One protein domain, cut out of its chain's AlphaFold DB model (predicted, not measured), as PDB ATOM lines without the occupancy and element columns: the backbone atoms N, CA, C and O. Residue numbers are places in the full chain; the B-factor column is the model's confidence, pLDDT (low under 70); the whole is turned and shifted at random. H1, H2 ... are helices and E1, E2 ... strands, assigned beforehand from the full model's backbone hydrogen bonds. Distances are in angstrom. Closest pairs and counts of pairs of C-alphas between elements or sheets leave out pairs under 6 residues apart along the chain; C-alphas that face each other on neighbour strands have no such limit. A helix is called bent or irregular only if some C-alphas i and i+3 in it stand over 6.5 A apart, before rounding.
ATOM      1  N   ASP A 124     197.527 207.617 273.988       94.69
ATOM      2  CA  ASP A 124     198.698 208.386 273.525       94.69
ATOM      3  C   ASP A 124     199.877 207.484 273.117       94.69
ATOM      4  O   ASP A 124     200.474 207.713 272.072       94.69
ATOM      5  N   ARG A 125     200.145 206.394 273.854       96.44
ATOM      6  CA  ARG A 125     201.161 205.398 273.455       96.44
ATOM      7  C   ARG A 125     200.855 204.753 272.101       96.44
ATOM      8  O   ARG A 125     201.760 204.585 271.298       96.44
ATOM      9  N   VAL A 126     199.585 204.437 271.841       96.19
ATOM     10  CA  VAL A 126     199.147 203.863 270.559       96.19
ATOM     11  C   VAL A 126     199.304 204.890 269.438       96.19
ATOM     12  O   VAL A 126     199.814 204.544 268.384       96.19
ATOM     13  N   ARG A 127     198.956 206.165 269.668       97.06
ATOM     14  CA  ARG A 127     199.177 207.243 268.683       97.06
ATOM     15  C   ARG A 127     200.647 207.400 268.331       97.06
ATOM     16  O   ARG A 127     200.959 207.540 267.161       97.06
ATOM     17  N   ILE A 128     201.522 207.384 269.336       97.62
ATOM     18  CA  ILE A 128     202.970 207.505 269.138       97.62
ATOM     19  C   ILE A 128     203.501 206.292 268.373       97.62
ATOM     20  O   ILE A 128     204.234 206.475 267.412       97.62
ATOM     21  N   ALA A 129     203.098 205.076 268.753       98.38
ATOM     22  CA  ALA A 129     203.501 203.862 268.048       98.38
ATOM     23  C   ALA A 129     203.039 203.879 266.583       98.38
ATOM     24  O   ALA A 129     203.841 203.635 265.691       98.38
ATOM     25  N   LEU A 130     201.778 204.240 266.321       98.31
ATOM     26  CA  LEU A 130     201.258 204.362 264.957       98.31
ATOM     27  C   LEU A 130     201.969 205.464 264.169       98.31
ATOM     28  O   LEU A 130     202.330 205.237 263.025       98.31
ATOM     29  N   ALA A 131     202.215 206.626 264.775       98.44
ATOM     30  CA  ALA A 131     202.971 207.698 264.133       98.44
ATOM     31  C   ALA A 131     204.399 207.256 263.783       98.44
ATOM     32  O   ALA A 131     204.864 207.542 262.687       98.44
ATOM     33  N   ALA A 132     205.073 206.525 264.675       98.56
ATOM     34  CA  ALA A 132     206.408 205.991 264.421       98.56
ATOM     35  C   ALA A 132     206.410 204.966 263.277       98.56
ATOM     36  O   ALA A 132     207.288 205.020 262.424       98.56
ATOM     37  N   VAL A 133     205.414 204.074 263.230       98.56
ATOM     38  CA  VAL A 133     205.250 203.110 262.129       98.56
ATOM     39  C   VAL A 133     205.006 203.832 260.805       98.56
ATOM     40  O   VAL A 133     205.685 203.541 259.829       98.56
ATOM     41  N   LEU A 134     204.095 204.809 260.778       98.69
ATOM     42  CA  LEU A 134     203.810 205.604 259.581       98.69
ATOM     43  C   LEU A 134     205.056 206.334 259.070       98.69
ATOM     44  O   LEU A 134     205.352 206.281 257.886       98.69
ATOM     45  N   VAL A 135     205.812 206.978 259.963       98.19
ATOM     46  CA  VAL A 135     207.050 207.685 259.596       98.19
ATOM     47  C   VAL A 135     208.137 206.718 259.127       98.19
ATOM     48  O   VAL A 135     208.877 207.054 258.212       98.19
ATOM     49  N   PHE A 136     208.240 205.528 259.726       98.12
ATOM     50  CA  PHE A 136     209.193 204.514 259.278       98.12
ATOM     51  C   PHE A 136     208.917 204.089 257.834       98.12
ATOM     52  O   PHE A 136     209.838 204.077 257.028       98.12
ATOM     53  N   PHE A 137     207.661 203.789 257.503       98.31
ATOM     54  CA  PHE A 137     207.274 203.382 256.153       98.31
ATOM     55  C   PHE A 137     207.293 204.540 255.147       98.31
ATOM     56  O   PHE A 137     207.678 204.340 254.008       98.31
ATOM     57  N   ALA A 138     207.038 205.776 255.582       98.31
ATOM     58  CA  ALA A 138     207.199 206.957 254.735       98.31
ATOM     59  C   ALA A 138     208.664 207.401 254.537       98.31
ATOM     60  O   ALA A 138     208.914 208.342 253.788       98.31
ATOM     61  N   ALA A 139     209.642 206.771 255.200       98.19
ATOM     62  CA  ALA A 139     211.054 207.148 255.109       98.19
ATOM     63  C   ALA A 139     211.606 207.239 253.669       98.19
ATOM     64  O   ALA A 139     212.249 208.251 253.380       98.19
ATOM     65  N   PRO A 140     211.389 206.261 252.759       98.12
ATOM     66  CA  PRO A 140     211.813 206.385 251.360       98.12
ATOM     67  C   PRO A 140     211.206 207.604 250.657       98.12
ATOM     68  O   PRO A 140     211.911 208.302 249.936       98.12
ATOM     69  N   LEU A 141     209.938 207.902 250.931       98.00
ATOM     70  CA  LEU A 141     209.195 209.001 250.313       98.00
ATOM     71  C   LEU A 141     209.685 210.369 250.817       98.00
ATOM     72  O   LEU A 141     209.859 211.302 250.038       98.00
ATOM     73  N   VAL A 142     209.990 210.472 252.115       98.00
ATOM     74  CA  VAL A 142     210.627 211.661 252.708       98.00
ATOM     75  C   VAL A 142     212.036 211.861 252.142       98.00
ATOM     76  O   VAL A 142     212.431 212.986 251.843       98.00
ATOM     77  N   ALA A 143     212.812 210.785 251.985       97.88
ATOM     78  CA  ALA A 143     214.141 210.867 251.384       97.88
ATOM     79  C   ALA A 143     214.066 211.340 249.927       97.88
ATOM     80  O   ALA A 143     214.822 212.228 249.538       97.88
ATOM     81  N   ALA A 144     213.115 210.812 249.157       97.44
ATOM     82  CA  ALA A 144     212.848 211.227 247.789       97.44
ATOM     83  C   ALA A 144     212.467 212.708 247.676       97.44
ATOM     84  O   ALA A 144     213.011 213.403 246.814       97.44
ATOM     85  N   GLU A 145     211.608 213.206 248.568       97.25
ATOM     86  CA  GLU A 145     211.239 214.625 248.618       97.25
ATOM     87  C   GLU A 145     212.441 215.518 248.931       97.25
ATOM     88  O   GLU A 145     212.528 216.628 248.414       97.25
ATOM     89  N   LEU A 146     213.404 215.024 249.710       97.19
ATOM     90  CA  LEU A 146     214.670 215.701 250.002       97.19
ATOM     91  C   LEU A 146     215.748 215.502 248.916       97.19
ATOM     92  O   LEU A 146     216.846 216.042 249.056       97.19
ATOM     93  N   GLY A 147     215.465 214.739 247.856       95.75
ATOM     94  CA  GLY A 147     216.410 214.475 246.768       95.75
ATOM     95  C   GLY A 147     217.455 213.396 247.073       95.75
ATOM     96  O   GLY A 147     218.545 213.421 246.504       95.75
ATOM     97  N   PHE A 148     217.158 212.456 247.976       96.00
ATOM     98  CA  PHE A 148     218.073 211.392 248.397       96.00
ATOM     99  C   PHE A 148     217.521 209.986 248.147       96.00
ATOM    100  O   PHE A 148     216.316 209.753 248.141       96.00
ATOM    101  N   PHE A 149     218.446 209.034 248.021       96.56
ATOM    102  CA  PHE A 149     218.184 207.597 248.093       96.56
ATOM    103  C   PHE A 149     218.626 207.033 249.453       96.56
ATOM    104  O   PHE A 149     219.548 207.551 250.087       96.56
ATOM    105  N   LEU A 150     217.994 205.944 249.890       97.00
ATOM    106  CA  LEU A 150     218.267 205.250 251.150       97.00
ATOM    107  C   LEU A 150     219.147 203.999 251.018       97.00
ATOM    108  O   LEU A 150     219.549 203.456 252.045       97.00
ATOM    109  N   ASP A 151     219.498 203.555 249.808       92.69
ATOM    110  CA  ASP A 151     220.206 202.284 249.553       92.69
ATOM    111  C   ASP A 151     221.528 202.161 250.339       92.69
ATOM    112  O   ASP A 151     221.919 201.071 250.753       92.69
ATOM    113  N   GLY A 152     222.212 203.284 250.582       89.75
ATOM    114  CA  GLY A 152     223.471 203.349 251.336       89.75
ATOM    115  C   GLY A 152     223.331 203.680 252.825       89.75
ATOM    116  O   GLY A 152     224.343 203.781 253.521       89.75
ATOM    117  N   VAL A 153     222.115 203.888 253.335       94.81
ATOM    118  CA  VAL A 153     221.887 204.298 254.727       94.81
ATOM    119  C   VAL A 153     221.837 203.056 255.623       94.81
ATOM    120  O   VAL A 153     220.980 202.196 255.405       94.81
ATOM    121  N   PRO A 154     222.704 202.936 256.652       93.69
ATOM    122  CA  PRO A 154     222.677 201.795 257.561       93.69
ATOM    123  C   PRO A 154     221.281 201.568 258.138       93.69
ATOM    124  O   PRO A 154     220.592 202.525 258.492       93.69
ATOM    125  N   PHE A 155     220.883 200.300 258.250       93.81
ATOM    126  CA  PHE A 155     219.541 199.858 258.638       93.81
ATOM    127  C   PHE A 155     218.448 200.174 257.604       93.81
ATOM    128  O   PHE A 155     217.796 199.242 257.150       93.81
ATOM    129  N   LEU A 156     218.258 201.427 257.174       94.56
ATOM    130  CA  LEU A 156     217.177 201.785 256.239       94.56
ATOM    131  C   LEU A 156     217.345 201.159 254.848       94.56
ATOM    132  O   LEU A 156     216.379 200.607 254.325       94.56
ATOM    133  N   GLY A 157     218.561 201.145 254.300       92.62
ATOM    134  CA  GLY A 157     218.867 200.507 253.013       92.62
ATOM    135  C   GLY A 157     218.731 198.979 253.020       92.62
ATOM    136  O   GLY A 157     218.796 198.351 251.970       92.62
ATOM    137  N   TRP A 158     218.528 198.352 254.188       93.56
ATOM    138  CA  TRP A 158     218.186 196.925 254.271       93.56
ATOM    139  C   TRP A 158     216.699 196.666 254.029       93.56
ATOM    140  O   TRP A 158     216.332 195.581 253.586       93.56
ATOM    141  N   PHE A 159     215.845 197.638 254.354       94.38
ATOM    142  CA  PHE A 159     214.395 197.517 254.207       94.38
ATOM    143  C   PHE A 159     213.920 198.127 252.891       94.38
ATOM    144  O   PHE A 159     213.126 197.506 252.177       94.38
ATOM    145  N   PHE A 160     214.437 199.308 252.555       96.94
ATOM    146  CA  PHE A 160     213.953 200.127 251.452       96.94
ATOM    147  C   PHE A 160     214.895 200.078 250.254       96.94
ATOM    148  O   PHE A 160     216.103 200.257 250.385       96.94
ATOM    149  N   GLU A 161     214.316 199.850 249.081       95.38
ATOM    150  CA  GLU A 161     214.993 199.934 247.791       95.38
ATOM    151  C   GLU A 161     214.508 201.199 247.097       95.38
ATOM    152  O   GLU A 161     213.313 201.344 246.841       95.38
ATOM    153  N   THR A 162     215.422 202.143 246.858       95.94
ATOM    154  CA  THR A 162     215.048 203.472 246.353       95.94
ATOM    155  C   THR A 162     215.746 203.812 245.041       95.94
ATOM    156  O   THR A 162     215.077 204.088 244.052       95.94
ATOM    157  N   GLY A 163     217.072 203.706 244.981       94.94
ATOM    158  CA  GLY A 163     217.895 204.118 243.849       94.94
ATOM    159  C   GLY A 163     218.089 203.041 242.785       94.94
ATOM    160  O   GLY A 163     218.583 203.346 241.698       94.94
ATOM    161  N   ARG A 164     217.695 201.789 243.035       94.06
ATOM    162  CA  ARG A 164     217.728 200.745 242.000       94.06
ATOM    163  C   ARG A 164     216.788 201.101 240.849       94.06
ATOM    164  O   ARG A 164     215.639 201.461 241.070       94.06
ATOM    165  N   LEU A 165     217.271 200.962 239.614       94.12
ATOM    166  CA  LEU A 165     216.426 201.075 238.429       94.12
ATOM    167  C   LEU A 165     215.496 199.863 238.323       94.12
ATOM    168  O   LEU A 165     215.948 198.714 238.358       94.12
ATOM    169  N   ALA A 166     214.212 200.145 238.160       92.44
ATOM    170  CA  ALA A 166     213.129 199.189 238.048       92.44
ATOM    171  C   ALA A 166     212.135 199.626 236.961       92.44
ATOM    172  O   ALA A 166     212.135 200.766 236.495       92.44
ATOM    173  N   SER A 167     211.288 198.690 236.552       89.88
ATOM    174  CA  SER A 167     210.122 198.917 235.695       89.88
ATOM    175  C   SER A 167     208.866 198.513 236.457       89.88
ATOM    176  O   SER A 167     208.944 197.684 237.363       89.88
ATOM    177  N   GLN A 168     207.708 199.021 236.044       89.50
ATOM    178  CA  GLN A 168     206.420 198.642 236.629       89.50
ATOM    179  C   GLN A 168     205.441 198.168 235.544       89.50
ATOM    180  O   GLN A 168     205.636 198.483 234.364       89.50
ATOM    181  N   PRO A 169     204.388 197.413 235.904       88.94
ATOM    182  CA  PRO A 169     203.336 197.038 234.967       88.94
ATOM    183  C   PRO A 169     202.816 198.251 234.183       88.94
ATOM    184  O   PRO A 169     202.598 199.327 234.729       88.94
ATOM    185  N   GLY A 170     202.681 198.102 232.865       85.75
ATOM    186  CA  GLY A 170     202.221 199.185 231.988       85.75
ATOM    187  C   GLY A 170     203.253 200.279 231.673       85.75
ATOM    188  O   GLY A 170     202.985 201.095 230.793       85.75
ATOM    189  N   ASN A 171     204.440 200.276 232.295       84.31
ATOM    190  CA  ASN A 171     205.523 201.213 231.986       84.31
ATOM    191  C   ASN A 171     206.875 200.493 231.836       84.31
ATOM    192  O   ASN A 171     207.539 200.142 232.811       84.31
ATOM    193  N   ALA A 172     207.300 200.312 230.583       83.75
ATOM    194  CA  ALA A 172     208.556 199.647 230.238       83.75
ATOM    195  C   ALA A 172     209.809 200.519 230.451       83.75
ATOM    196  O   ALA A 172     210.928 200.019 230.318       83.75
ATOM    197  N   VAL A 173     209.650 201.813 230.745       88.31
ATOM    198  CA  VAL A 173     210.777 202.722 230.970       88.31
ATOM    199  C   VAL A 173     211.381 202.444 232.341       88.31
ATOM    200  O   VAL A 173     210.680 202.454 233.353       88.31
ATOM    201  N   LEU A 174     212.698 202.226 232.374       91.38
ATOM    202  CA  LEU A 174     213.436 202.089 233.623       91.38
ATOM    203  C   LEU A 174     213.512 203.431 234.348       91.38
ATOM    204  O   LEU A 174     213.894 204.443 233.764       91.38
ATOM    205  N   HIS A 175     213.186 203.410 235.630       90.69
ATOM    206  CA  HIS A 175     213.255 204.551 236.534       90.69
ATOM    207  C   HIS A 175     213.640 204.058 237.929       90.69
ATOM    208  O   HIS A 175     213.576 202.863 238.211       90.69
ATOM    209  N   HIS A 176     214.083 204.956 238.802       94.38
ATOM    210  CA  HIS A 176     214.394 204.589 240.181       94.38
ATOM    211  C   HIS A 176     213.162 203.988 240.876       94.38
ATOM    212  O   HIS A 176     212.036 204.431 240.638       94.38
ATOM    213  N   ALA A 177     213.378 202.970 241.716       94.88
ATOM    214  CA  ALA A 177     212.323 202.297 242.471       94.88
ATOM    215  C   ALA A 177     211.460 203.312 243.232       94.88
ATOM    216  O   ALA A 177     210.233 203.232 243.181       94.88
ATOM    217  N   VAL A 178     212.112 204.324 243.804       96.50
ATOM    218  CA  VAL A 178     211.481 205.539 244.320       96.50
ATOM    219  C   VAL A 178     212.076 206.724 243.572       96.50
ATOM    220  O   VAL A 178     213.278 206.964 243.657       96.50
ATOM    221  N   HIS A 179     211.271 207.457 242.806       94.69
ATOM    222  CA  HIS A 179     211.754 208.647 242.091       94.69
ATOM    223  C   HIS A 179     211.935 209.832 243.049       94.69
ATOM    224  O   HIS A 179     211.309 209.867 244.103       94.69
ATOM    225  N   HIS A 180     212.743 210.832 242.692       96.44
ATOM    226  CA  HIS A 180     212.851 212.054 243.496       96.44
ATOM    227  C   HIS A 180     211.588 212.921 243.408       96.44
ATOM    228  O   HIS A 180     210.803 212.836 242.456       96.44
ATOM    229  N   GLY A 181     211.418 213.787 244.406       95.81
ATOM    230  CA  GLY A 181     210.276 214.684 244.527       95.81
ATOM    231  C   GLY A 181     209.163 214.126 245.409       95.81
ATOM    232  O   GLY A 181     209.369 213.210 246.201       95.81
ATOM    233  N   GLN A 182     207.991 214.744 245.307       95.00
ATOM    234  CA  GLN A 182     206.847 214.434 246.153       95.00
ATOM    235  C   GLN A 182     206.177 213.132 245.745       95.00
ATOM    236  O   GLN A 182     205.994 212.837 244.562       95.00
ATOM    237  N   HIS A 183     205.736 212.427 246.777       97.00
ATOM    238  CA  HIS A 183     205.044 211.157 246.708       97.00
ATOM    239  C   HIS A 183     203.739 211.252 247.463       97.00
ATOM    240  O   HIS A 183     203.676 211.781 248.580       97.00
ATOM    241  N   HIS A 184     202.695 210.689 246.878       95.94
ATOM    242  CA  HIS A 184     201.374 210.749 247.474       95.94
ATOM    243  C   HIS A 184     201.293 209.982 248.798       95.94
ATOM    244  O   HIS A 184     200.497 210.349 249.664       95.94
ATOM    245  N   GLY A 185     202.136 208.968 249.010       97.44
ATOM    246  CA  GLY A 185     202.259 208.268 250.283       97.44
ATOM    247  C   GLY A 185     202.810 209.153 251.407       97.44
ATOM    248  O   GLY A 185     202.328 209.068 252.543       97.44
ATOM    249  N   TRP A 186     203.742 210.072 251.120       97.88
ATOM    250  CA  TRP A 186     204.217 211.055 252.105       97.88
ATOM    251  C   TRP A 186     203.151 212.114 252.391       97.88
ATOM    252  O   TRP A 186     202.795 212.345 253.553       97.88
ATOM    253  N   GLU A 187     202.548 212.670 251.339       97.44
ATOM    254  CA  GLU A 187     201.440 213.624 251.443       97.44
ATOM    255  C   GLU A 187     200.291 213.038 252.298       97.44
ATOM    256  O   GLU A 187     199.779 213.654 253.242       97.44
ATOM    257  N   ALA A 188     199.938 211.779 252.055       96.81
ATOM    258  CA  ALA A 188     198.931 211.045 252.809       96.81
ATOM    259  C   ALA A 188     199.363 210.682 254.241       96.81
ATOM    260  O   ALA A 188     198.537 210.673 255.163       96.81
ATOM    261  N   THR A 189     200.652 210.448 254.476       98.50
ATOM    262  CA  THR A 189     201.193 210.262 255.827       98.50
ATOM    263  C   THR A 189     200.995 211.519 256.671       98.50
ATOM    264  O   THR A 189     200.580 211.420 257.830       98.50
ATOM    265  N   MET A 190     201.167 212.714 256.098       98.50
ATOM    266  CA  MET A 190     200.873 213.972 256.796       98.50
ATOM    267  C   MET A 190     199.396 214.090 257.205       98.50
ATOM    268  O   MET A 190     199.098 214.586 258.302       98.50
ATOM    269  N   LEU A 191     198.465 213.581 256.388       98.50
ATOM    270  CA  LEU A 191     197.044 213.472 256.746       98.50
ATOM    271  C   LEU A 191     196.841 212.538 257.944       98.50
ATOM    272  O   LEU A 191     196.203 212.923 258.928       98.50
ATOM    273  N   ALA A 192     197.423 211.338 257.905       98.62
ATOM    274  CA  ALA A 192     197.315 210.360 258.985       98.62
ATOM    275  C   ALA A 192     197.896 210.892 260.309       98.62
ATOM    276  O   ALA A 192     197.239 210.835 261.355       98.62
ATOM    277  N   LEU A 193     199.089 211.488 260.269       98.50
ATOM    278  CA  LEU A 193     199.733 212.103 261.432       98.50
ATOM    279  C   LEU A 193     198.908 213.268 261.988       98.50
ATOM    280  O   LEU A 193     198.741 213.388 263.206       98.50
ATOM    281  N   THR A 194     198.329 214.095 261.114       98.06
ATOM    282  CA  THR A 194     197.426 215.179 261.519       98.06
ATOM    283  C   THR A 194     196.173 214.627 262.195       98.06
ATOM    284  O   THR A 194     195.779 215.128 263.249       98.06
ATOM    285  N   ALA A 195     195.577 213.560 261.659       98.25
ATOM    286  CA  ALA A 195     194.415 212.914 262.259       98.25
ATOM    287  C   ALA A 195     194.734 212.375 263.659       98.25
ATOM    288  O   ALA A 195     193.989 212.634 264.609       98.25
ATOM    289  N   LEU A 196     195.876 211.697 263.822       97.44
ATOM    290  CA  LEU A 196     196.348 211.215 265.121       97.44
ATOM    291  C   LEU A 196     196.575 212.370 266.104       97.44
ATOM    292  O   LEU A 196     196.106 212.292 267.243       97.44
ATOM    293  N   ALA A 197     197.221 213.454 265.676       95.88
ATOM    294  CA  ALA A 197     197.464 214.625 266.514       95.88
ATOM    295  C   ALA A 197     196.152 215.301 266.946       95.88
ATOM    296  O   ALA A 197     195.928 215.536 268.138       95.88
ATOM    297  N   PHE A 198     195.245 215.557 266.003       95.88
ATOM    298  CA  PHE A 198     193.972 216.235 266.262       95.88
ATOM    299  C   PHE A 198     192.996 215.348 267.036       95.88
ATOM    300  O   PHE A 198     192.166 215.857 267.796       95.88
ATOM    301  N   SER A 199     193.148 214.021 266.958       94.88
ATOM    302  CA  SER A 199     192.359 213.083 267.760       94.88
ATOM    303  C   SER A 199     192.587 213.228 269.278       94.88
ATOM    304  O   SER A 199     191.790 212.706 270.068       94.88
ATOM    305  N   ARG A 200     193.630 213.953 269.707       93.44
ATOM    306  CA  ARG A 200     193.907 214.281 271.120       93.44
ATOM    307  C   ARG A 200     193.182 215.539 271.602       93.44
ATOM    308  O   ARG A 200     193.043 215.734 272.808       93.44
ATOM    309  N   LEU A 201     192.738 216.397 270.685       93.50
ATOM    310  CA  LEU A 201     192.167 217.701 271.017       93.50
ATOM    311  C   LEU A 201     190.652 217.618 271.264       93.50
ATOM    312  O   LEU A 201     189.958 216.838 270.597       93.50
ATOM    313  N   PRO A 202     190.106 218.444 272.182       91.88
ATOM    314  CA  PRO A 202     188.668 218.671 272.278       91.88
ATOM    315  C   PRO A 202     188.126 219.239 270.962       91.88
ATOM    316  O   PRO A 202     188.608 220.270 270.491       91.88
ATOM    317  N   ARG A 203     187.116 218.582 270.390       92.75
ATOM    318  CA  ARG A 203     186.612 218.861 269.040       92.75
ATOM    319  C   ARG A 203     185.113 218.566 268.908       92.75
ATOM    320  O   ARG A 203     184.582 217.802 269.718       92.75
ATOM    321  N   PRO A 204     184.413 219.152 267.919       92.69
ATOM    322  CA  PRO A 204     183.022 218.806 267.640       92.69
ATOM    323  C   PRO A 204     182.901 217.384 267.074       92.69
ATOM    324  O   PRO A 204     183.767 216.930 266.334       92.69
ATOM    325  N   ARG A 205     181.782 216.700 267.357       91.44
ATOM    326  CA  ARG A 205     181.556 215.305 266.921       91.44
ATOM    327  C   ARG A 205     181.617 215.106 265.410       91.44
ATOM    328  O   ARG A 205     182.029 214.046 264.962       91.44
ATOM    329  N   LEU A 206     181.203 216.106 264.631       91.19
ATOM    330  CA  LEU A 206     181.253 216.022 263.171       91.19
ATOM    331  C   LEU A 206     182.694 215.811 262.673       91.19
ATOM    332  O   LEU A 206     182.913 215.093 261.703       91.19
ATOM    333  N   LEU A 207     183.675 216.370 263.390       96.19
ATOM    334  CA  LEU A 207     185.086 216.224 263.058       96.19
ATOM    335  C   LEU A 207     185.606 214.801 263.325       96.19
ATOM    336  O   LEU A 207     186.590 214.407 262.712       96.19
ATOM    337  N   ASP A 208     184.954 213.998 264.177       96.31
ATOM    338  CA  ASP A 208     185.391 212.618 264.447       96.31
ATOM    339  C   ASP A 208     185.377 211.762 263.176       96.31
ATOM    340  O   ASP A 208     186.334 211.035 262.921       96.31
ATOM    341  N   ALA A 209     184.307 211.851 262.378       96.81
ATOM    342  CA  ALA A 209     184.181 211.083 261.139       96.81
ATOM    343  C   ALA A 209     185.201 211.544 260.091       96.81
ATOM    344  O   ALA A 209     185.844 210.716 259.452       96.81
ATOM    345  N   TYR A 210     185.403 212.861 259.971       98.12
ATOM    346  CA  TYR A 210     186.382 213.420 259.046       98.12
ATOM    347  C   TYR A 210     187.814 213.006 259.399       98.12
ATOM    348  O   TYR A 210     188.546 212.549 258.531       98.12
ATOM    349  N   LEU A 211     188.210 213.085 260.676       98.31
ATOM    350  CA  LEU A 211     189.550 212.659 261.093       98.31
ATOM    351  C   LEU A 211     189.735 211.141 260.962       98.31
ATOM    352  O   LEU A 211     190.835 210.698 260.652       98.31
ATOM    353  N   ALA A 212     188.690 210.341 261.194       98.44
ATOM    354  CA  ALA A 212     188.761 208.895 260.995       98.44
ATOM    355  C   ALA A 212     188.952 208.539 259.513       98.44
ATOM    356  O   ALA A 212     189.797 207.704 259.193       98.44
ATOM    357  N   LEU A 213     188.227 209.220 258.618       98.44
ATOM    358  CA  LEU A 213     188.430 209.109 257.175       98.44
ATOM    359  C   LEU A 213     189.835 209.562 256.778       98.44
ATOM    360  O   LEU A 213     190.513 208.837 256.068       98.44
ATOM    361  N   MET A 214     190.297 210.705 257.285       98.50
ATOM    362  CA  MET A 214     191.633 211.241 257.010       98.50
ATOM    363  C   MET A 214     192.747 210.283 257.460       98.50
ATOM    364  O   MET A 214     193.731 210.125 256.746       98.50
ATOM    365  N   LEU A 215     192.577 209.595 258.598       98.75
ATOM    366  CA  LEU A 215     193.509 208.557 259.047       98.75
ATOM    367  C   LEU A 215     193.504 207.341 258.113       98.75
ATOM    368  O   LEU A 215     194.568 206.917 257.675       98.75
ATOM    369  N   ALA A 216     192.331 206.784 257.807       98.69
ATOM    370  CA  ALA A 216     192.223 205.590 256.968       98.69
ATOM    371  C   ALA A 216     192.681 205.848 255.524       98.69
ATOM    372  O   ALA A 216     193.398 205.035 254.952       98.69
ATOM    373  N   TYR A 217     192.308 206.997 254.961       98.62
ATOM    374  CA  TYR A 217     192.735 207.452 253.642       98.62
ATOM    375  C   TYR A 217     194.244 207.718 253.595       98.62
ATOM    376  O   TYR A 217     194.908 207.321 252.638       98.62
ATOM    377  N   GLY A 218     194.787 208.330 254.655       98.50
ATOM    378  CA  GLY A 218     196.220 208.566 254.810       98.50
ATOM    379  C   GLY A 218     197.032 207.268 254.805       98.50
ATOM    380  O   GLY A 218     197.968 207.110 254.029       98.50
ATOM    381  N   VAL A 219     196.612 206.299 255.627       98.75
ATOM    382  CA  VAL A 219     197.213 204.954 255.678       98.75
ATOM    383  C   VAL A 219     197.073 204.237 254.335       98.75
ATOM    384  O   VAL A 219     198.032 203.636 253.869       98.75
ATOM    385  N   GLY A 220     195.893 204.295 253.712       98.38
ATOM    386  CA  GLY A 220     195.630 203.616 252.446       98.38
ATOM    387  C   GLY A 220     196.548 204.085 251.321       98.38
ATOM    388  O   GLY A 220     197.068 203.251 250.593       98.38
ATOM    389  N   ASN A 221     196.777 205.395 251.203       98.31
ATOM    390  CA  ASN A 221     197.669 205.952 250.182       98.31
ATOM    391  C   ASN A 221     199.146 205.662 250.473       98.31
ATOM    392  O   ASN A 221     199.857 205.318 249.542       98.31
ATOM    393  N   LEU A 222     199.594 205.707 251.736       98.56
ATOM    394  CA  LEU A 222     200.951 205.255 252.082       98.56
ATOM    395  C   LEU A 222     201.169 203.796 251.662       98.56
ATOM    396  O   LEU A 222     202.152 203.481 251.008       98.56
ATOM    397  N   VAL A 223     200.219 202.917 251.993       98.38
ATOM    398  CA  VAL A 223     200.287 201.503 251.603       98.38
ATOM    399  C   VAL A 223     200.224 201.334 250.084       98.38
ATOM    400  O   VAL A 223     200.892 200.454 249.558       98.38
ATOM    401  N   ASN A 224     199.430 202.144 249.376       97.56
ATOM    402  CA  ASN A 224     199.331 202.089 247.916       97.56
ATOM    403  C   ASN A 224     200.669 202.433 247.246       97.56
ATOM    404  O   ASN A 224     201.091 201.692 246.359       97.56
ATOM    405  N   ASP A 225     201.336 203.488 247.718       96.62
ATOM    406  CA  ASP A 225     202.648 203.922 247.228       96.62
ATOM    407  C   ASP A 225     203.729 202.881 247.564       96.62
ATOM    408  O   ASP A 225     204.362 202.320 246.672       96.62
ATOM    409  N   ASP A 226     203.842 202.492 248.840       97.12
ATOM    410  CA  ASP A 226     204.818 201.492 249.294       97.12
ATOM    411  C   ASP A 226     204.640 200.145 248.586       97.12
ATOM    412  O   ASP A 226     205.617 199.454 248.291       97.12
ATOM    413  N   TRP A 227     203.400 199.739 248.299       97.81
ATOM    414  CA  TRP A 227     203.146 198.508 247.562       97.81
ATOM    415  C   TRP A 227     203.698 198.589 246.140       97.81
ATOM    416  O   TRP A 227     204.370 197.664 245.681       97.81
ATOM    417  N   LEU A 228     203.455 199.695 245.442       96.06
ATOM    418  CA  LEU A 228     204.007 199.889 244.109       96.06
ATOM    419  C   LEU A 228     205.542 199.905 244.158       96.06
ATOM    420  O   LEU A 228     206.203 199.181 243.412       96.06
ATOM    421  N   GLU A 229     206.119 200.693 245.056       96.38
ATOM    422  CA  GLU A 229     207.550 200.987 245.028       96.38
ATOM    423  C   GLU A 229     208.422 199.909 245.671       96.38
ATOM    424  O   GLU A 229     209.484 199.575 245.148       96.38
ATOM    425  N   GLN A 230     207.972 199.323 246.779       96.62
ATOM    426  CA  GLN A 230     208.774 198.391 247.576       96.62
ATOM    427  C   GLN A 230     208.423 196.921 247.322       96.62
ATOM    428  O   GLN A 230     209.213 196.038 247.670       96.62
ATOM    429  N   VAL A 231     207.265 196.640 246.713       97.06
ATOM    430  CA  VAL A 231     206.802 195.271 246.429       97.06
ATOM    431  C   VAL A 231     206.760 195.000 244.925       97.06
ATOM    432  O   VAL A 231     207.425 194.070 244.459       97.06
ATOM    433  N   VAL A 232     206.027 195.807 244.150       97.00
ATOM    434  CA  VAL A 232     205.861 195.586 242.701       97.00
ATOM    435  C   VAL A 232     207.158 195.870 241.948       97.00
ATOM    436  O   VAL A 232     207.682 194.980 241.282       97.00
ATOM    437  N   LYS A 233     207.745 197.064 242.103       95.12
ATOM    438  CA  LYS A 233     209.005 197.427 241.422       95.12
ATOM    439  C   LYS A 233     210.201 196.571 241.860       95.12
ATOM    440  O   LYS A 233     211.140 196.384 241.088       95.12
ATOM    441  N   ARG A 234     210.145 195.971 243.055       93.75
ATOM    442  CA  ARG A 234     211.134 194.985 243.529       93.75
ATOM    443  C   ARG A 234     210.983 193.608 242.856       93.75
ATOM    444  O   ARG A 234     211.863 192.755 242.975       93.75
ATOM    445  N   GLY A 235     209.888 193.386 242.129       93.19
ATOM    446  CA  GLY A 235     209.607 192.153 241.395       93.19
ATOM    447  C   GLY A 235     209.033 191.032 242.259       93.19
ATOM    448  O   GLY A 235     209.131 189.866 241.881       93.19
ATOM    449  N   TRP A 236     208.463 191.347 243.427       95.88
ATOM    450  CA  TRP A 236     207.825 190.337 244.284       95.88
ATOM    451  C   TRP A 236     206.453 189.911 243.753       95.88
ATOM    452  O   TRP A 236     206.025 188.782 243.984       95.88
ATOM    453  N   THR A 237     205.774 190.801 243.031       95.88
ATOM    454  CA  THR A 237     204.546 190.523 242.278       95.88
ATOM    455  C   THR A 237     204.387 191.531 241.137       95.88
ATOM    456  O   THR A 237     205.042 192.571 241.135       95.88
ATOM    457  N   ASN A 238     203.497 191.237 240.187       93.56
ATOM    458  CA  ASN A 238     203.038 192.179 239.161       93.56
ATOM    459  C   ASN A 238     201.672 192.800 239.504       93.56
ATOM    460  O   ASN A 238     201.161 193.610 238.737       93.56
ATOM    461  N   ASP A 239     201.062 192.395 240.620       95.12
ATOM    462  CA  ASP A 239     199.733 192.852 241.011       95.12
ATOM    463  C   ASP A 239     199.816 194.193 241.742       95.12
ATOM    464  O   ASP A 239     200.314 194.283 242.868       95.12
ATOM    465  N   GLU A 240     199.287 195.238 241.113       94.94
ATOM    466  CA  GLU A 240     199.140 196.558 241.721       94.94
ATOM    467  C   GLU A 240     197.888 196.620 242.609       94.94
ATOM    468  O   GLU A 240     196.847 196.013 242.330       94.94
ATOM    469  N   MET A 241     197.962 197.401 243.688       94.12
ATOM    470  CA  MET A 241     196.770 197.746 244.457       94.12
ATOM    471  C   MET A 241     195.927 198.764 243.675       94.12
ATOM    472  O   MET A 241     196.488 199.722 243.139       94.12
ATOM    473  N   PRO A 242     194.584 198.640 243.651       95.31
ATOM    474  CA  PRO A 242     193.733 199.668 243.082       95.31
ATOM    475  C   PRO A 242     194.017 201.000 243.752       95.31
ATOM    476  O   PRO A 242     194.053 201.086 244.981       95.31
ATOM    477  N   SER A 243     194.163 202.032 242.930       94.12
ATOM    478  CA  SER A 243     194.412 203.373 243.429       94.12
ATOM    479  C   SER A 243     193.322 203.811 244.409       94.12
ATOM    480  O   SER A 243     192.117 203.618 244.183       94.12
ATOM    481  N   VAL A 244     193.780 204.434 245.490       96.31
ATOM    482  CA  VAL A 244     192.949 205.088 246.505       96.31
ATOM    483  C   VAL A 244     193.152 206.604 246.520       96.31
ATOM    484  O   VAL A 244     192.709 207.259 247.455       96.31
ATOM    485  N   LEU A 245     193.776 207.171 245.482       93.44
ATOM    486  CA  LEU A 245     194.043 208.610 245.365       93.44
ATOM    487  C   LEU A 245     192.776 209.435 245.147       93.44
ATOM    488  O   LEU A 245     192.572 210.479 245.757       93.44
ATOM    489  N   VAL A 246     191.896 208.960 244.269       93.56
ATOM    490  CA  VAL A 246     190.633 209.632 243.947       93.56
ATOM    491  C   VAL A 246     189.488 208.677 244.257       93.56
ATOM    492  O   VAL A 246     189.600 207.505 243.889       93.56
ATOM    493  N   PRO A 247     188.400 209.134 244.915       94.06
ATOM    494  CA  PRO A 247     187.204 208.333 245.165       94.06
ATOM    495  C   PRO A 247     186.766 207.519 243.948       94.06
ATOM    496  O   PRO A 247     186.440 208.075 242.903       94.06
ATOM    497  N   ALA A 248     186.734 206.197 244.102       94.62
ATOM    498  CA  ALA A 248     186.368 205.271 243.037       94.62
ATOM    499  C   ALA A 248     185.617 204.053 243.591       94.62
ATOM    500  O   ALA A 248     185.809 203.644 244.735       94.62
ATOM    501  N   ALA A 249     184.768 203.445 242.763       96.88
ATOM    502  CA  ALA A 249     184.049 202.217 243.099       96.88
ATOM    503  C   ALA A 249     184.959 200.984 242.928       96.88
ATOM    504  O   ALA A 249     184.761 200.170 242.030       96.88
ATOM    505  N   ASN A 250     185.985 200.870 243.775       97.19
ATOM    506  CA  ASN A 250     186.930 199.752 243.793       97.19
ATOM    507  C   ASN A 250     187.116 199.193 245.216       97.19
ATOM    508  O   ASN A 250     186.664 199.781 246.203       97.19
ATOM    509  N   TRP A 251     187.767 198.032 245.335       96.75
ATOM    510  CA  TRP A 251     187.940 197.390 246.640       96.75
ATOM    511  C   TRP A 251     188.906 198.153 247.559       96.75
ATOM    512  O   TRP A 251     188.716 198.123 248.772       96.75
ATOM    513  N   GLY A 252     189.882 198.886 247.008       96.75
ATOM    514  CA  GLY A 252     190.790 199.735 247.787       96.75
ATOM    515  C   GLY A 252     190.023 200.806 248.568       96.75
ATOM    516  O   GLY A 252     190.167 200.931 249.785       96.75
ATOM    517  N   TRP A 253     189.099 201.501 247.904       98.06
ATOM    518  CA  TRP A 253     188.202 202.459 248.554       98.06
ATOM    519  C   TRP A 253     187.216 201.808 249.518       98.06
ATOM    520  O   TRP A 253     186.927 202.387 250.567       98.06
ATOM    521  N   ALA A 254     186.728 200.599 249.222       97.69
ATOM    522  CA  ALA A 254     185.903 199.856 250.173       97.69
ATOM    523  C   ALA A 254     186.662 199.598 251.488       97.69
ATOM    524  O   ALA A 254     186.101 199.800 252.567       97.69
ATOM    525  N   VAL A 255     187.951 199.241 251.409       97.88
ATOM    526  CA  VAL A 255     188.830 199.081 252.578       97.88
ATOM    527  C   VAL A 255     189.040 200.410 253.306       97.88
ATOM    528  O   VAL A 255     188.911 200.443 254.530       97.88
ATOM    529  N   VAL A 256     189.286 201.516 252.593       98.44
ATOM    530  CA  VAL A 256     189.428 202.855 253.205       98.44
ATOM    531  C   VAL A 256     188.162 203.256 253.968       98.44
ATOM    532  O   VAL A 256     188.246 203.668 255.127       98.44
ATOM    533  N   VAL A 257     186.979 203.104 253.367       98.38
ATOM    534  CA  VAL A 257     185.697 203.465 253.997       98.38
ATOM    535  C   VAL A 257     185.389 202.560 255.190       98.38
ATOM    536  O   VAL A 257     185.001 203.055 256.252       98.38
ATOM    537  N   ALA A 258     185.599 201.248 255.059       98.31
ATOM    538  CA  ALA A 258     185.419 200.306 256.161       98.31
ATOM    539  C   ALA A 258     186.391 200.595 257.318       98.31
ATOM    540  O   ALA A 258     185.984 200.627 258.482       98.31
ATOM    541  N   GLY A 259     187.657 200.885 257.003       98.38
ATOM    542  CA  GLY A 259     188.677 201.291 257.967       98.38
ATOM    543  C   GLY A 259     188.313 202.593 258.678       98.38
ATOM    544  O   GLY A 259     188.391 202.665 259.905       98.38
ATOM    545  N   ALA A 260     187.826 203.596 257.944       98.44
ATOM    546  CA  ALA A 260     187.347 204.852 258.513       98.44
ATOM    547  C   ALA A 260     186.178 204.625 259.483       98.44
ATOM    548  O   ALA A 260     186.180 205.163 260.593       98.44
ATOM    549  N   ALA A 261     185.205 203.789 259.107       98.19
ATOM    550  CA  ALA A 261     184.082 203.431 259.971       98.19
ATOM    551  C   ALA A 261     184.548 202.706 261.247       98.19
ATOM    552  O   ALA A 261     184.079 203.030 262.343       98.19
ATOM    553  N   ALA A 262     185.507 201.783 261.128       97.81
ATOM    554  CA  ALA A 262     186.088 201.067 262.260       97.81
ATOM    555  C   ALA A 262     186.860 202.005 263.205       97.81
ATOM    556  O   ALA A 262     186.607 202.000 264.410       97.81
ATOM    557  N   VAL A 263     187.747 202.858 262.680       96.81
ATOM    558  CA  VAL A 263     188.487 203.868 263.460       96.81
ATOM    559  C   VAL A 263     187.525 204.828 264.153       96.81
ATOM    560  O   VAL A 263     187.689 205.133 265.340       96.81
ATOM    561  N   TRP A 264     186.498 205.290 263.440       96.75
ATOM    562  CA  TRP A 264     185.477 206.150 264.015       96.75
ATOM    563  C   TRP A 264     184.787 205.465 265.192       96.75
ATOM    564  O   TRP A 264     184.759 206.021 266.289       96.75
ATOM    565  N   TRP A 265     184.284 204.246 264.992       95.44
ATOM    566  CA  TRP A 265     183.529 203.510 266.001       95.44
ATOM    567  C   TRP A 265     184.366 203.132 267.227       95.44
ATOM    568  O   TRP A 265     183.916 203.318 268.359       95.44
ATOM    569  N   LEU A 266     185.569 202.603 267.001       93.69
ATOM    570  CA  LEU A 266     186.416 202.016 268.041       93.69
ATOM    571  C   LEU A 266     187.256 203.051 268.786       93.69
ATOM    572  O   LEU A 266     187.664 202.797 269.921       93.69
ATOM    573  N   TRP A 267     187.541 204.199 268.165       92.75
ATOM    574  CA  TRP A 267     188.521 205.137 268.702       92.75
ATOM    575  C   TRP A 267     188.050 206.590 268.725       92.75
ATOM    576  O   TRP A 267     188.152 207.245 269.765       92.75
ATOM    577  N   PHE A 268     187.580 207.137 267.604       91.38
ATOM    578  CA  PHE A 268     187.417 208.594 267.506       91.38
ATOM    579  C   PHE A 268     186.083 209.087 268.057       91.38
ATOM    580  O   PHE A 268     186.032 210.211 268.557       91.38
ATOM    581  N   ARG A 269     185.036 208.256 268.015       87.62
ATOM    582  CA  ARG A 269     183.693 208.589 268.489       87.62
ATOM    583  C   ARG A 269     183.715 208.973 269.965       87.62
ATOM    584  O   ARG A 269     183.900 208.135 270.849       87.62
ATOM    585  N   GLN A 270     183.426 210.240 270.247       79.50
ATOM    586  CA  GLN A 270     183.261 210.693 271.626       79.50
ATOM    587  C   GLN A 270     181.914 210.233 272.220       79.50
ATOM    588  O   GLN A 270     180.875 210.349 271.554       79.50
TER     589      GLN A 270
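What this domain is: This is residues 124 to 270 of the 287 residues of an uncharacterized protein of Actinobacteria bacterium (UniProt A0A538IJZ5). A long helix, H5, runs through the middle of a helical slab, with H4 and H1 on one side of it and H6 slanting over the other. Near the far end of H5 sits a small two-stranded hairpin, E1 and E2, with short H2 and H3 at that end too. The 147 printed residues run H1 H2 H3 E1 E2 H4 H5 H6, mostly helix, with E1 and E2 antiparallel. The whole is compact, radius of gyration of the C-alphas 16.3 A, spanning 48 by 36 by 22 A.

Where its parts are: Find E1 at residues 165 to 168 and E2 at 171 to 176. H5, residues 205 to 232, runs 39.6 A from C-alpha 205 at (181.556, 215.305, 266.921), with a kink of 26 degrees near residue 226. H4 is residues 184 to 198, 20.9 A; H1, 124 to 137, 20.0 A; H2, 139 to 145; H3, 156 to 159. H6, residues 251 to 268, 23.7 A, ends at C-alpha 268 (187.417, 208.594, 267.506); it is only just irregular, C-alphas 265 and 268 being 6.6 A apart.

How they stand to each other: In the hairpin E1 and E2, look for N 166 and O 175, 2.8 A apart. The closest C-alphas of E1 and H5, Gln 168 and Val 232, are 6.8 A apart. H5 touches H4, closest C-alphas Leu 222 and Gly 185, 3.7 A, at a shallow tilt of 31 degrees, opposite ways. With residues 208 to 220 alone H5 touches H6, Leu 213 to Ala 260 being the closest C-alphas, 4.6 A, at a steep tilt of 44 degrees. H4 touches H1, closest C-alphas Leu 196 and Arg 127, 6.0 A. H2 only just touches H4, with 3 pairs of C-alphas within 8 A, the closest those of Leu 141 and Trp 186, 5.7 A. H3 touches no helix. Every O i to N i+4 pair is within hydrogen-bond range in H1, H2, H4 and H6, and 22 of 24 in H5; H3 is too short for one.

The domain as a whole: The farthest C-alphas, Ala 172 and Pro 202, are 50.2 A apart. The printed part has no cut; the link from H5 to H6 is long. No printed residue is under 70 in pLDDT.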